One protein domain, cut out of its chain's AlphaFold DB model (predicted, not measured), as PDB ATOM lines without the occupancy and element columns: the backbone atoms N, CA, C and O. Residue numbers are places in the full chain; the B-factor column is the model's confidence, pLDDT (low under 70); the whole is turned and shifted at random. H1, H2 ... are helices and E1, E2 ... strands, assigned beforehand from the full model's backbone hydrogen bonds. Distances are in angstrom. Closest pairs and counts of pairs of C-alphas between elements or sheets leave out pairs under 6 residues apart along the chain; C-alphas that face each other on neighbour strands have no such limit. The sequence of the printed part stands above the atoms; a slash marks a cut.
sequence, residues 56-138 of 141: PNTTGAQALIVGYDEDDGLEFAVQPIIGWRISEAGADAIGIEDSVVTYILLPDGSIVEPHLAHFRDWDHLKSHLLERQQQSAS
ATOM      1  N   PRO A  56     124.221 119.225 127.116       82.12
ATOM      2  CA  PRO A  56     122.988 119.728 126.521       82.12
ATOM      3  C   PRO A  56     122.433 120.935 127.276       82.12
ATOM      4  O   PRO A  56     122.500 121.009 128.506       82.12
ATOM      5  N   ASN A  57     121.830 121.871 126.547       83.06
ATOM      6  CA  ASN A  57     121.197 123.016 127.179       83.06
ATOM      7  C   ASN A  57     119.897 122.603 127.885       83.06
ATOM      8  O   ASN A  57     118.874 122.364 127.249       83.06
ATOM      9  N   THR A  58     119.921 122.563 129.216       80.38
ATOM     10  CA  THR A  58     118.729 122.322 130.049       80.38
ATOM     11  C   THR A  58     118.242 123.580 130.767       80.38
ATOM     12  O   THR A  58     117.373 123.490 131.629       80.38
ATOM     13  N   THR A  59     118.834 124.741 130.483       75.69
ATOM     14  CA  THR A  59     118.673 125.955 131.301       75.69
ATOM     15  C   THR A  59     117.584 126.876 130.759       75.69
ATOM     16  O   THR A  59     117.162 127.794 131.451       75.69
ATOM     17  N   GLY A  60     117.123 126.644 129.526       81.69
ATOM     18  CA  GLY A  60     116.175 127.519 128.832       81.69
ATOM     19  C   GLY A  60     116.798 128.815 128.309       81.69
ATOM     20  O   GLY A  60     116.081 129.632 127.740       81.69
ATOM     21  N   ALA A  61     118.109 129.009 128.483       86.19
ATOM     22  CA  ALA A  61     118.815 130.155 127.931       86.19
ATOM     23  C   ALA A  61     118.841 130.108 126.396       86.19
ATOM     24  O   ALA A  61     118.896 129.032 125.787       86.19
ATOM     25  N   GLN A  62     118.830 131.288 125.785       89.94
ATOM     26  CA  GLN A  62     118.841 131.487 124.341       89.94
ATOM     27  C   GLN A  62     120.035 132.355 123.938       89.94
ATOM     28  O   GLN A  62     120.534 133.158 124.724       89.94
ATOM     29  N   ALA A  63     120.499 132.194 122.708       88.81
ATOM     30  CA  ALA A  63     121.507 133.048 122.112       88.81
ATOM     31  C   ALA A  63     120.817 134.303 121.582       88.81
ATOM     32  O   ALA A  63     119.787 134.218 120.915       88.81
ATOM     33  N   LEU A  64     121.394 135.462 121.869       88.50
ATOM     34  CA  LEU A  64     121.028 136.731 121.266       88.50
ATOM     35  C   LEU A  64     122.180 137.151 120.354       88.50
ATOM     36  O   LEU A  64     123.295 137.415 120.810       88.50
ATOM     37  N   ILE A  65     121.902 137.164 119.059       85.69
ATOM     38  CA  ILE A  65     122.862 137.480 118.007       85.69
ATOM     39  C   ILE A  65     122.595 138.899 117.545       85.69
ATOM     40  O   ILE A  65     121.450 139.248 117.250       85.69
ATOM     41  N   VAL A  66     123.652 139.702 117.517       83.38
ATOM     42  CA  VAL A  66     123.584 141.091 117.070       83.38
ATOM     43  C   VAL A  66     124.237 141.191 115.703       83.38
ATOM     44  O   VAL A  66     125.431 140.928 115.555       83.38
ATOM     45  N   GLY A  67     123.428 141.540 114.708       79.12
ATOM     46  CA  GLY A  67     123.858 141.823 113.345       79.12
ATOM     47  C   GLY A  67     123.781 143.315 113.032       79.12
ATOM     48  O   GLY A  67     123.118 144.081 113.735       79.12
ATOM     49  N   TYR A  68     124.455 143.711 111.958       75.81
ATOM     50  CA  TYR A  68     124.282 145.017 111.329       75.81
ATOM     51  C   TYR A  68     123.572 144.800 109.992       75.81
ATOM     52  O   TYR A  68     124.032 143.979 109.197       75.81
ATOM     53  N   ASP A  69     122.466 145.504 109.772       76.31
ATOM     54  CA  ASP A  69     121.775 145.560 108.482       76.31
ATOM     55  C   ASP A  69     122.501 146.517 107.516       76.31
ATOM     56  O   ASP A  69     123.294 147.365 107.935       76.31
ATOM     57  N   GLU A  70     122.216 146.396 106.219       68.38
ATOM     58  CA  GLU A  70     122.751 147.225 105.132       68.38
ATOM     59  C   GLU A  70     122.472 148.730 105.331       68.38
ATOM     60  O   GLU A  70     123.220 149.561 104.815       68.38
ATOM     61  N   ASP A  71     121.455 149.077 106.130       75.62
ATOM     62  CA  ASP A  71     121.052 150.448 106.477       75.62
ATOM     63  C   ASP A  71     121.606 150.946 107.840       75.62
ATOM     64  O   ASP A  71     121.050 151.868 108.443       75.62
ATOM     65  N   ASP A  72     122.682 150.341 108.364       61.34
ATOM     66  CA  ASP A  72     123.273 150.630 109.692       61.34
ATOM     67  C   ASP A  72     122.308 150.384 110.881       61.34
ATOM     68  O   ASP A  72     122.538 150.830 112.014       61.34
ATOM     69  N   GLY A  73     121.219 149.646 110.650       74.31
ATOM     70  CA  GLY A  73     120.301 149.186 111.689       74.31
ATOM     71  C   GLY A  73     120.896 148.028 112.491       74.31
ATOM     72  O   GLY A  73     121.496 147.116 111.930       74.31
ATOM     73  N   LEU A  74     120.724 148.040 113.817       77.81
ATOM     74  CA  LEU A  74     121.029 146.869 114.643       77.81
ATOM     75  C   LEU A  74     119.888 145.858 114.527       77.81
ATOM     76  O   LEU A  74     118.757 146.153 114.926       77.81
ATOM     77  N   GLU A  75     120.200 144.660 114.043       82.75
ATOM     78  CA  GLU A  75     119.282 143.526 114.067       82.75
ATOM     79  C   GLU A  75     119.589 142.606 115.244       82.75
ATOM     80  O   GLU A  75     120.741 142.289 115.542       82.75
ATOM     81  N   PHE A  76     118.523 142.157 115.902       84.81
ATOM     82  CA  PHE A  76     118.595 141.227 117.018       84.81
ATOM     83  C   PHE A  76     117.875 139.942 116.637       84.81
ATOM     84  O   PHE A  76     116.661 139.942 116.428       84.81
ATOM     85  N   ALA A  77     118.614 138.840 116.597       87.69
ATOM     86  CA  ALA A  77     118.052 137.516 116.387       87.69
ATOM     87  C   ALA A  77     118.173 136.691 117.669       87.69
ATOM     88  O   ALA A  77     119.254 136.566 118.246       87.69
ATOM     89  N   VAL A  78     117.058 136.110 118.108       88.44
ATOM     90  CA  VAL A  78     117.048 135.146 119.210       88.44
ATOM     91  C   VAL A  78     117.093 133.744 118.621       88.44
ATOM     92  O   VAL A  78     116.209 133.361 117.856       88.44
ATOM     93  N   GLN A  79     118.108 132.973 118.994       89.44
ATOM     94  CA  GLN A  79     118.297 131.597 118.549       89.44
ATOM     95  C   GLN A  79     118.377 130.637 119.744       89.44
ATOM     96  O   GLN A  79     118.829 131.020 120.826       89.44
ATOM     97  N   PRO A  80     117.953 129.373 119.601       87.44
ATOM     98  CA  PRO A  80     118.163 128.383 120.649       87.44
ATOM     99  C   PRO A  80     119.656 128.111 120.881       87.44
ATOM    100  O   PRO A  80     120.416 127.930 119.931       87.44
ATOM    101  N   ILE A  81     120.049 128.012 122.152       87.25
ATOM    102  CA  ILE A  81     121.300 127.351 122.544       87.25
ATOM    103  C   ILE A  81     120.984 125.865 122.677       87.25
ATOM    104  O   ILE A  81     120.044 125.493 123.383       87.25
ATOM    105  N   ILE A  82     121.755 125.014 122.013       86.00
ATOM    106  CA  ILE A  82     121.568 123.555 122.038       86.00
ATOM    107  C   ILE A  82     122.496 122.862 123.028       86.00
ATOM    108  O   ILE A  82     122.178 121.781 123.523       86.00
ATOM    109  N   GLY A  83     123.605 123.505 123.387       84.19
ATOM    110  CA  GLY A  83     124.552 122.965 124.347       84.19
ATOM    111  C   GLY A  83     125.510 124.007 124.895       84.19
ATOM    112  O   GLY A  83     125.524 125.160 124.470       84.19
ATOM    113  N   TRP A  84     126.314 123.559 125.846       83.50
ATOM    114  CA  TRP A  84     127.369 124.316 126.496       83.50
ATOM    115  C   TRP A  84     128.664 123.532 126.393       83.50
ATOM    116  O   TRP A  84     128.702 122.361 126.775       83.50
ATOM    117  N   ARG A  85     129.721 124.169 125.902       82.38
ATOM    118  CA  ARG A  85     131.073 123.621 125.960       82.38
ATOM    119  C   ARG A  85     131.748 124.092 127.228       82.38
ATOM    120  O   ARG A  85     131.848 125.290 127.451       82.38
ATOM    121  N   ILE A  86     132.230 123.162 128.034       77.44
ATOM    122  CA  ILE A  86     132.862 123.438 129.316       77.44
ATOM    123  C   ILE A  86     134.365 123.285 129.155       77.44
ATOM    124  O   ILE A  86     134.861 122.225 128.784       77.44
ATOM    125  N   SER A  87     135.093 124.349 129.461       71.25
ATOM    126  CA  SER A  87     136.550 124.363 129.481       71.25
ATOM    127  C   SER A  87     137.060 125.030 130.755       71.25
ATOM    128  O   SER A  87     136.289 125.608 131.520       71.25
ATOM    129  N   GLU A  88     138.375 125.012 130.966       65.56
ATOM    130  CA  GLU A  88     139.004 125.756 132.067       65.56
ATOM    131  C   GLU A  88     138.741 127.271 132.003       65.56
ATOM    132  O   GLU A  88     138.794 127.954 133.025       65.56
ATOM    133  N   ALA A  89     138.459 127.811 130.812       64.25
ATOM    134  CA  ALA A  89     138.132 129.226 130.633       64.25
ATOM    135  C   ALA A  89     136.683 129.563 131.032       64.25
ATOM    136  O   ALA A  89     136.358 130.740 131.197       64.25
ATOM    137  N   GLY A  90     135.837 128.544 131.195       68.94
ATOM    138  CA  GLY A  90     134.415 128.668 131.472       68.94
ATOM    139  C   GLY A  90     133.560 127.927 130.452       68.94
ATOM    140  O   GLY A  90     134.023 127.013 129.762       68.94
ATOM    141  N   ALA A  91     132.287 128.311 130.403       76.12
ATOM    142  CA  ALA A  91     131.281 127.663 129.582       76.12
ATOM    143  C   ALA A  91     130.899 128.525 128.371       76.12
ATOM    144  O   ALA A  91     130.371 129.624 128.535       76.12
ATOM    145  N   ASP A  92     131.105 127.987 127.173       79.56
ATOM    146  CA  ASP A  92     130.765 128.628 125.905       79.56
ATOM    147  C   ASP A  92     129.431 128.089 125.370       79.56
ATOM    148  O   ASP A  92     129.194 126.878 125.347       79.56
ATOM    149  N   ALA A  93     128.546 128.982 124.928       81.94
ATOM    150  CA  ALA A  93     127.258 128.607 124.349       81.94
ATOM    151  C   ALA A  93     127.412 128.061 122.919       81.94
ATOM    152  O   ALA A  93     128.133 128.636 122.104       81.94
ATOM    153  N   ILE A  94     126.673 126.998 122.594       83.06
ATOM    154  CA  ILE A  94     126.606 126.399 121.253       83.06
ATOM    155  C   ILE A  94     125.215 126.667 120.661       83.06
ATOM    156  O   ILE A  94     124.209 126.227 121.228       83.06
ATOM    157  N   GLY A  95     125.149 127.394 119.541       83.25
ATOM    158  CA  GLY A  95     123.913 127.700 118.802       83.25
ATOM    159  C   GLY A  95     123.533 126.642 117.753       83.25
ATOM    160  O   GLY A  95     124.274 125.689 117.525       83.25
ATOM    161  N   ILE A  96     122.369 126.808 117.108       75.56
ATOM    162  CA  ILE A  96     121.877 125.925 116.020       75.56
ATOM    163  C   ILE A  96     122.606 126.158 114.681       75.56
ATOM    164  O   ILE A  96     122.558 125.310 113.794       75.56
ATOM    165  N   GLU A  97     123.336 127.262 114.539       68.75
ATOM    166  CA  GLU A  97     124.029 127.661 113.309       68.75
ATOM    167  C   GLU A  97     125.497 128.020 113.600       68.75
ATOM    168  O   GLU A  97     125.883 128.147 114.761       68.75
ATOM    169  N   ASP A  98     126.314 128.239 112.558       62.06
ATOM    170  CA  ASP A  98     127.712 128.735 112.651       62.06
ATOM    171  C   ASP A  98     127.814 130.188 113.177       62.06
ATOM    172  O   ASP A  98     128.794 130.905 112.957       62.06
ATOM    173  N   SER A  99     126.775 130.649 113.860       63.50
ATOM    174  CA  SER A  99     126.597 132.019 114.290       63.50
ATOM    175  C   SER A  99     127.276 132.227 115.641       63.50
ATOM    176  O   SER A  99     127.039 131.504 116.611       63.50
ATOM    177  N   VAL A 100     128.135 133.243 115.712       69.50
ATOM    178  CA  VAL A 100     128.815 133.621 116.953       69.50
ATOM    179  C   VAL A 100     127.777 134.171 117.927       69.50
ATOM    180  O   VAL A 100     127.189 135.227 117.688       69.50
ATOM    181  N   VAL A 101     127.562 133.466 119.039       77.56
ATOM    182  CA  VAL A 101     126.680 133.930 120.115       77.56
ATOM    183  C   VAL A 101     127.248 135.232 120.679       77.56
ATOM    184  O   VAL A 101     128.320 135.231 121.281       77.56
ATOM    185  N   THR A 102     126.551 136.350 120.459       81.25
ATOM    186  CA  THR A 102     127.003 137.675 120.918       81.25
ATOM    187  C   THR A 102     126.649 137.907 122.379       81.25
ATOM    188  O   THR A 102     127.474 138.407 123.136       81.25
ATOM    189  N   TYR A 103     125.439 137.513 122.777       86.06
ATOM    190  CA  TYR A 103     124.923 137.588 124.138       86.06
ATOM    191  C   TYR A 103     124.088 136.351 124.468       86.06
ATOM    192  O   TYR A 103     123.611 135.645 123.580       86.06
ATOM    193  N   ILE A 104     123.884 136.099 125.756       86.75
ATOM    194  CA  ILE A 104     122.997 135.051 126.253       86.75
ATOM    195  C   ILE A 104     121.784 135.730 126.887       86.75
ATOM    196  O   ILE A 104     121.925 136.529 127.813       86.75
ATOM    197  N   LEU A 105     120.595 135.397 126.395       88.12
ATOM    198  CA  LEU A 105     119.314 135.759 126.987       88.12
ATOM    199  C   LEU A 105     118.900 134.666 127.978       88.12
ATOM    200  O   LEU A 105     118.678 133.514 127.599       88.12
ATOM    201  N   LEU A 106     118.816 135.023 129.255       85.94
ATOM    202  CA  LEU A 106     118.401 134.124 130.324       85.94
ATOM    203  C   LEU A 106     116.867 134.000 130.395       85.94
ATOM    204  O   LEU A 106     116.156 134.906 129.958       85.94
ATOM    205  N   PRO A 107     116.329 132.917 130.993       81.62
ATOM    206  CA  PRO A 107     114.880 132.735 131.148       81.62
ATOM    207  C   PRO A 107     114.179 133.843 131.943       81.62
ATOM    208  O   PRO A 107     112.979 134.046 131.785       81.62
ATOM    209  N   ASP A 108     114.918 134.552 132.801       79.50
ATOM    210  CA  ASP A 108     114.424 135.698 133.573       79.50
ATOM    211  C   ASP A 108     114.354 136.999 132.745       79.50
ATOM    212  O   ASP A 108     113.951 138.039 133.265       79.50
ATOM    213  N   GLY A 109     114.743 136.949 131.466       83.31
ATOM    214  CA  GLY A 109     114.791 138.083 130.545       83.31
ATOM    215  C   GLY A 109     116.070 138.917 130.636       83.31
ATOM    216  O   GLY A 109     116.214 139.885 129.888       83.31
ATOM    217  N   SER A 110     117.007 138.576 131.526       83.75
ATOM    218  CA  SER A 110     118.284 139.282 131.621       83.75
ATOM    219  C   SER A 110     119.261 138.847 130.527       83.75
ATOM    220  O   SER A 110     119.242 137.711 130.056       83.75
ATOM    221  N   ILE A 111     120.114 139.782 130.106       84.75
ATOM    222  CA  ILE A 111     121.113 139.570 129.058       84.75
ATOM    223  C   ILE A 111     122.492 139.545 129.712       84.75
ATOM    224  O   ILE A 111     122.819 140.437 130.499       84.75
ATOM    225  N   VAL A 112     123.299 138.540 129.379       81.56
ATOM    226  CA  VAL A 112     124.686 138.415 129.846       81.56
ATOM    227  C   VAL A 112     125.644 138.260 128.669       81.56
ATOM    228  O   VAL A 112     125.326 137.611 127.672       81.56
ATOM    229  N   GLU A 113     126.824 138.871 128.770       74.69
ATOM    230  CA  GLU A 113     127.880 138.684 127.773       74.69
ATOM    231  C   GLU A 113     128.526 137.298 127.927       74.69
ATOM    232  O   GLU A 113     128.839 136.903 129.056       74.69
ATOM    233  N   PRO A 114     128.804 136.575 126.826       66.06
ATOM    234  CA  PRO A 114     129.405 135.244 126.865       66.06
ATOM    235  C   PRO A 114     130.799 135.273 127.494       66.06
ATOM    236  O   PRO A 114     131.184 134.356 128.203       66.06
ATOM    237  N   HIS A 115     131.549 136.361 127.297       56.53
ATOM    238  CA  HIS A 115     132.890 136.547 127.862       56.53
ATOM    239  C   HIS A 115     132.868 136.951 129.344       56.53
ATOM    240  O   HIS A 115     133.864 136.755 130.033       56.53
ATOM    241  N   LEU A 116     131.746 137.483 129.850       46.16
ATOM    242  CA  LEU A 116     131.552 137.792 131.274       46.16
ATOM    243  C   LEU A 116     130.979 136.606 132.058       46.16
ATOM    244  O   LEU A 116     130.945 136.639 133.290       46.16
ATOM    245  N   ALA A 117     130.613 135.527 131.365       48.56
ATOM    246  CA  ALA A 117     130.346 134.216 131.932       48.56
ATOM    247  C   ALA A 117     131.663 133.535 132.367       48.56
ATOM    248  O   ALA A 117     131.949 132.398 132.002       48.56
ATOM    249  N   HIS A 118     132.476 134.217 133.184       47.94
ATOM    250  CA  HIS A 118     133.622 133.638 133.897       47.94
ATOM    251  C   HIS A 118     133.140 132.707 135.022       47.94
ATOM    252  O   HIS A 118     133.507 132.840 136.195       47.94
ATOM    253  N   PHE A 119     132.268 131.766 134.686       55.25
ATOM    254  CA  PHE A 119     131.932 130.673 135.570       55.25
ATOM    255  C   PHE A 119     133.146 129.758 135.592       55.25
ATOM    256  O   PHE A 119     133.494 129.151 134.587       55.25
ATOM    257  N   ARG A 120     133.828 129.728 136.741       53.56
ATOM    258  CA  ARG A 120     135.039 128.921 136.965       53.56
ATOM    259  C   ARG A 120     134.880 127.452 136.566       53.56
ATOM    260  O   ARG A 120     135.880 126.812 136.273       53.56
ATOM    261  N   ASP A 121     133.656 126.939 136.603       57.16
ATOM    262  CA  ASP A 121     133.301 125.577 136.244       57.16
ATOM    263  C   ASP A 121     131.804 125.481 135.883       57.16
ATOM    264  O   ASP A 121     131.018 126.423 136.058       57.16
ATOM    265  N   TRP A 122     131.419 124.318 135.356       57.38
ATOM    266  CA  TRP A 122     130.036 123.988 135.007       57.38
ATOM    267  C   TRP A 122     129.087 124.052 136.202       57.38
ATOM    268  O   TRP A 122     127.951 124.491 136.041       57.38
ATOM    269  N   ASP A 123     129.528 123.648 137.392       64.94
ATOM    270  CA  ASP A 123     128.670 123.641 138.576       64.94
ATOM    271  C   ASP A 123     128.307 125.067 139.003       64.94
ATOM    272  O   ASP A 123     127.168 125.317 139.403       64.94
ATOM    273  N   HIS A 124     129.220 126.023 138.835       68.19
ATOM    274  CA  HIS A 124     128.969 127.435 139.088       68.19
ATOM    275  C   HIS A 124     128.032 128.046 138.037       68.19
ATOM    276  O   HIS A 124     127.087 128.738 138.419       68.19
ATOM    277  N   LEU A 125     128.221 127.744 136.742       67.75
ATOM    278  CA  LEU A 125     127.277 128.157 135.690       67.75
ATOM    279  C   LEU A 125     125.889 127.575 135.972       67.75
ATOM    280  O   LEU A 125     124.894 128.294 136.016       67.75
ATOM    281  N   LYS A 126     125.816 126.263 136.194       64.31
ATOM    282  CA  LYS A 126     124.568 125.538 136.403       64.31
ATOM    283  C   LYS A 126     123.838 126.027 137.648       64.31
ATOM    284  O   LYS A 126     122.633 126.248 137.578       64.31
ATOM    285  N   SER A 127     124.544 126.233 138.760       69.81
ATOM    286  CA  SER A 127     123.950 126.767 139.993       69.81
ATOM    287  C   SER A 127     123.417 128.180 139.776       69.81
ATOM    288  O   SER A 127     122.264 128.441 140.103       69.81
ATOM    289  N   HIS A 128     124.190 129.057 139.122       68.06
ATOM    290  CA  HIS A 128     123.745 130.416 138.806       68.06
ATOM    291  C   HIS A 128     122.487 130.424 137.927       68.06
ATOM    292  O   HIS A 128     121.532 131.151 138.199       68.06
ATOM    293  N   LEU A 129     122.456 129.587 136.888       65.69
ATOM    294  CA  LEU A 129     121.323 129.496 135.971       65.69
ATOM    295  C   LEU A 129     120.075 128.894 136.637       65.69
ATOM    296  O   LEU A 129     118.968 129.382 136.413       65.69
ATOM    297  N   LEU A 130     120.238 127.878 137.490       65.75
ATOM    298  CA  LEU A 130     119.130 127.266 138.230       65.75
ATOM    299  C   LEU A 130     118.551 128.207 139.297       65.75
ATOM    300  O   LEU A 130     117.331 128.278 139.444       65.75
ATOM    301  N   GLU A 131     119.399 128.947 140.016       69.44
ATOM    302  CA  GLU A 131     118.964 129.957 140.991       69.44
ATOM    303  C   GLU A 131     118.125 131.050 140.322       69.44
ATOM    304  O   GLU A 131     117.049 131.402 140.813       69.44
ATOM    305  N   ARG A 132     118.576 131.542 139.163       65.56
ATOM    306  CA  ARG A 132     117.857 132.543 138.365       65.56
ATOM    307  C   ARG A 132     116.493 132.033 137.907       65.56
ATOM    308  O   ARG A 132     115.496 132.723 138.093       65.56
ATOM    309  N   GLN A 133     116.427 130.801 137.396       58.66
ATOM    310  CA  GLN A 133     115.180 130.184 136.934       58.66
ATOM    311  C   GLN A 133     114.146 130.017 138.065       58.66
ATOM    312  O   GLN A 133     112.950 130.234 137.859       58.66
ATOM    313  N   GLN A 134     114.590 129.666 139.277       60.66
ATOM    314  CA  GLN A 134     113.709 129.556 140.447       60.66
ATOM    315  C   GLN A 134     113.180 130.919 140.916       60.66
ATOM    316  O   GLN A 134     112.029 131.018 141.350       60.66
ATOM    317  N   GLN A 135     113.984 131.980 140.800       59.19
ATOM    318  CA  GLN A 135     113.559 133.342 141.133       59.19
ATOM    319  C   GLN A 135     112.480 133.858 140.170       59.19
ATOM    320  O   GLN A 135     111.508 134.459 140.624       59.19
ATOM    321  N   SER A 136     112.582 133.557 138.871       54.56
ATOM    322  CA  SER A 136     111.560 133.927 137.877       54.56
ATOM    323  C   SER A 136     110.228 133.203 138.104       54.56
ATOM    324  O   SER A 136     109.166 133.787 137.913       54.56
ATOM    325  N   ALA A 137     110.274 131.945 138.554       55.94
ATOM    326  CA  ALA A 137     109.085 131.137 138.845       55.94
ATOM    327  C   ALA A 137     108.355 131.542 140.145       55.94
ATOM    328  O   ALA A 137     107.253 131.060 140.405       55.94
ATOM    329  N   SER A 138     108.964 132.405 140.965       53.34
ATOM    330  CA  SER A 138     108.460 132.788 142.291       53.34
ATOM    331  C   SER A 138     107.750 134.148 142.322       53.34
ATOM    332  O   SER A 138     107.303 134.564 143.389       53.34
TER     333      SER A 138
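What this domain is: This is residues 56 to 138 of the 141 residues of an uncharacterized protein of Rhodobacter sphaeroides f. sp. denitrificans (UniProt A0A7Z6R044). A strongly twisted sheet of four strands is curled like part of a barrel, with the turn of the hairpin E1 and E2 at one end of the longest axis and a single helix, H1, at the other end, which only grazes the sheet with its first residues. The longest strand, E2, bends sharply within the sheet, its first part paired with E1 and its later part with E3, while the short E4 lies near the middle of the whole. The printed part has 83 residues with four named strands and then one named helix, in the order E1, E2, E3, E4, H1; the sheet runs E3, E2, E1, E4, antiparallel throughout, and the class is mixed, helices and strands. The whole is compact, with a radius of gyration of the C-alphas of 13.3 A, and spans 42 by 33 by 20 A.

Where its parts are: The printed part begins at Pro 56, and E1 takes residues 62 to 68, starting with C-alpha 62 at (118.841, 131.487, 124.341) and measuring 19.5 A from first to last C-alpha. E2, residues 74 to 87, measures 31.1 A and ends with C-alpha 87 at (136.550, 124.363, 129.481). E3, residues 90 to 95, measures 16.5 A, and E4, residues 103 to 105, measures 6.6 A. Residues 106 to 121 hold no named element. H1, residues 122 to 136, measures 21.2 A and ends with C-alpha 136 at (111.560, 133.927, 137.877).

How they stand to each other: E1 and E2 are a hairpin of antiparallel neighbours, with 134 degrees between their directions; N 65 and O 77 are 2.8 A apart and N 77 and O 65 are 2.9 A apart, within hydrogen-bond range. E2 bends by 81 degrees at residue 82, and its pairing is staggered: residues 74 to 80 pair with E1 and residues 81 to 87 with E3. E2 and E3 are the second hairpin, at 128 degrees, with N 85 and O 92 at 2.8 A and N 92 and O 85 at 2.8 A. E1, E2 and E3 are a meander, each strand the antiparallel neighbour of the one before. E4 is the antiparallel neighbour of E1 at 135 degrees, with N 64 and O 103 at 2.8 A and N 103 and O 64 at 2.9 A. The four strands in a row are a Greek key, a meander of three whose first strand is also the antiparallel neighbour of the fourth. E3 and E4 are the edge strands; their closest C-alphas are those of Ala 93 and Ile 104, 8.0 A apart. From edge to edge the strands' lines turn by 102 degrees and the way across the sheet turns by 145 degrees. Beyond E4, residues 111 to 112 make a short antiparallel pairing with residues 104 to 105 of E4. H1 only grazes the sheet, with its residues 122 to 126. The closest C-alphas of H1 and E2 are those of Trp 122 and Ile 86, 6.4 A apart; those of H1 and E3 are Trp 122 and Ala 91, 6.7 A apart. In H1 each O i to N i+4 pair is within hydrogen-bond range.

The domain as a whole: The two C-alphas farthest apart are those of Asp 71 and Asp 123, 42.5 A. The printed part has no cut. The links E1 to E2 and E2 to E3 are tight, E3 to E4 is short, and E4 to H1 is long, with 16 residues. The mean pLDDT of the printed part is 73.8, and 34 residues are under 70, among them residues 97 to 100 and residues 114 to 138, which include H1.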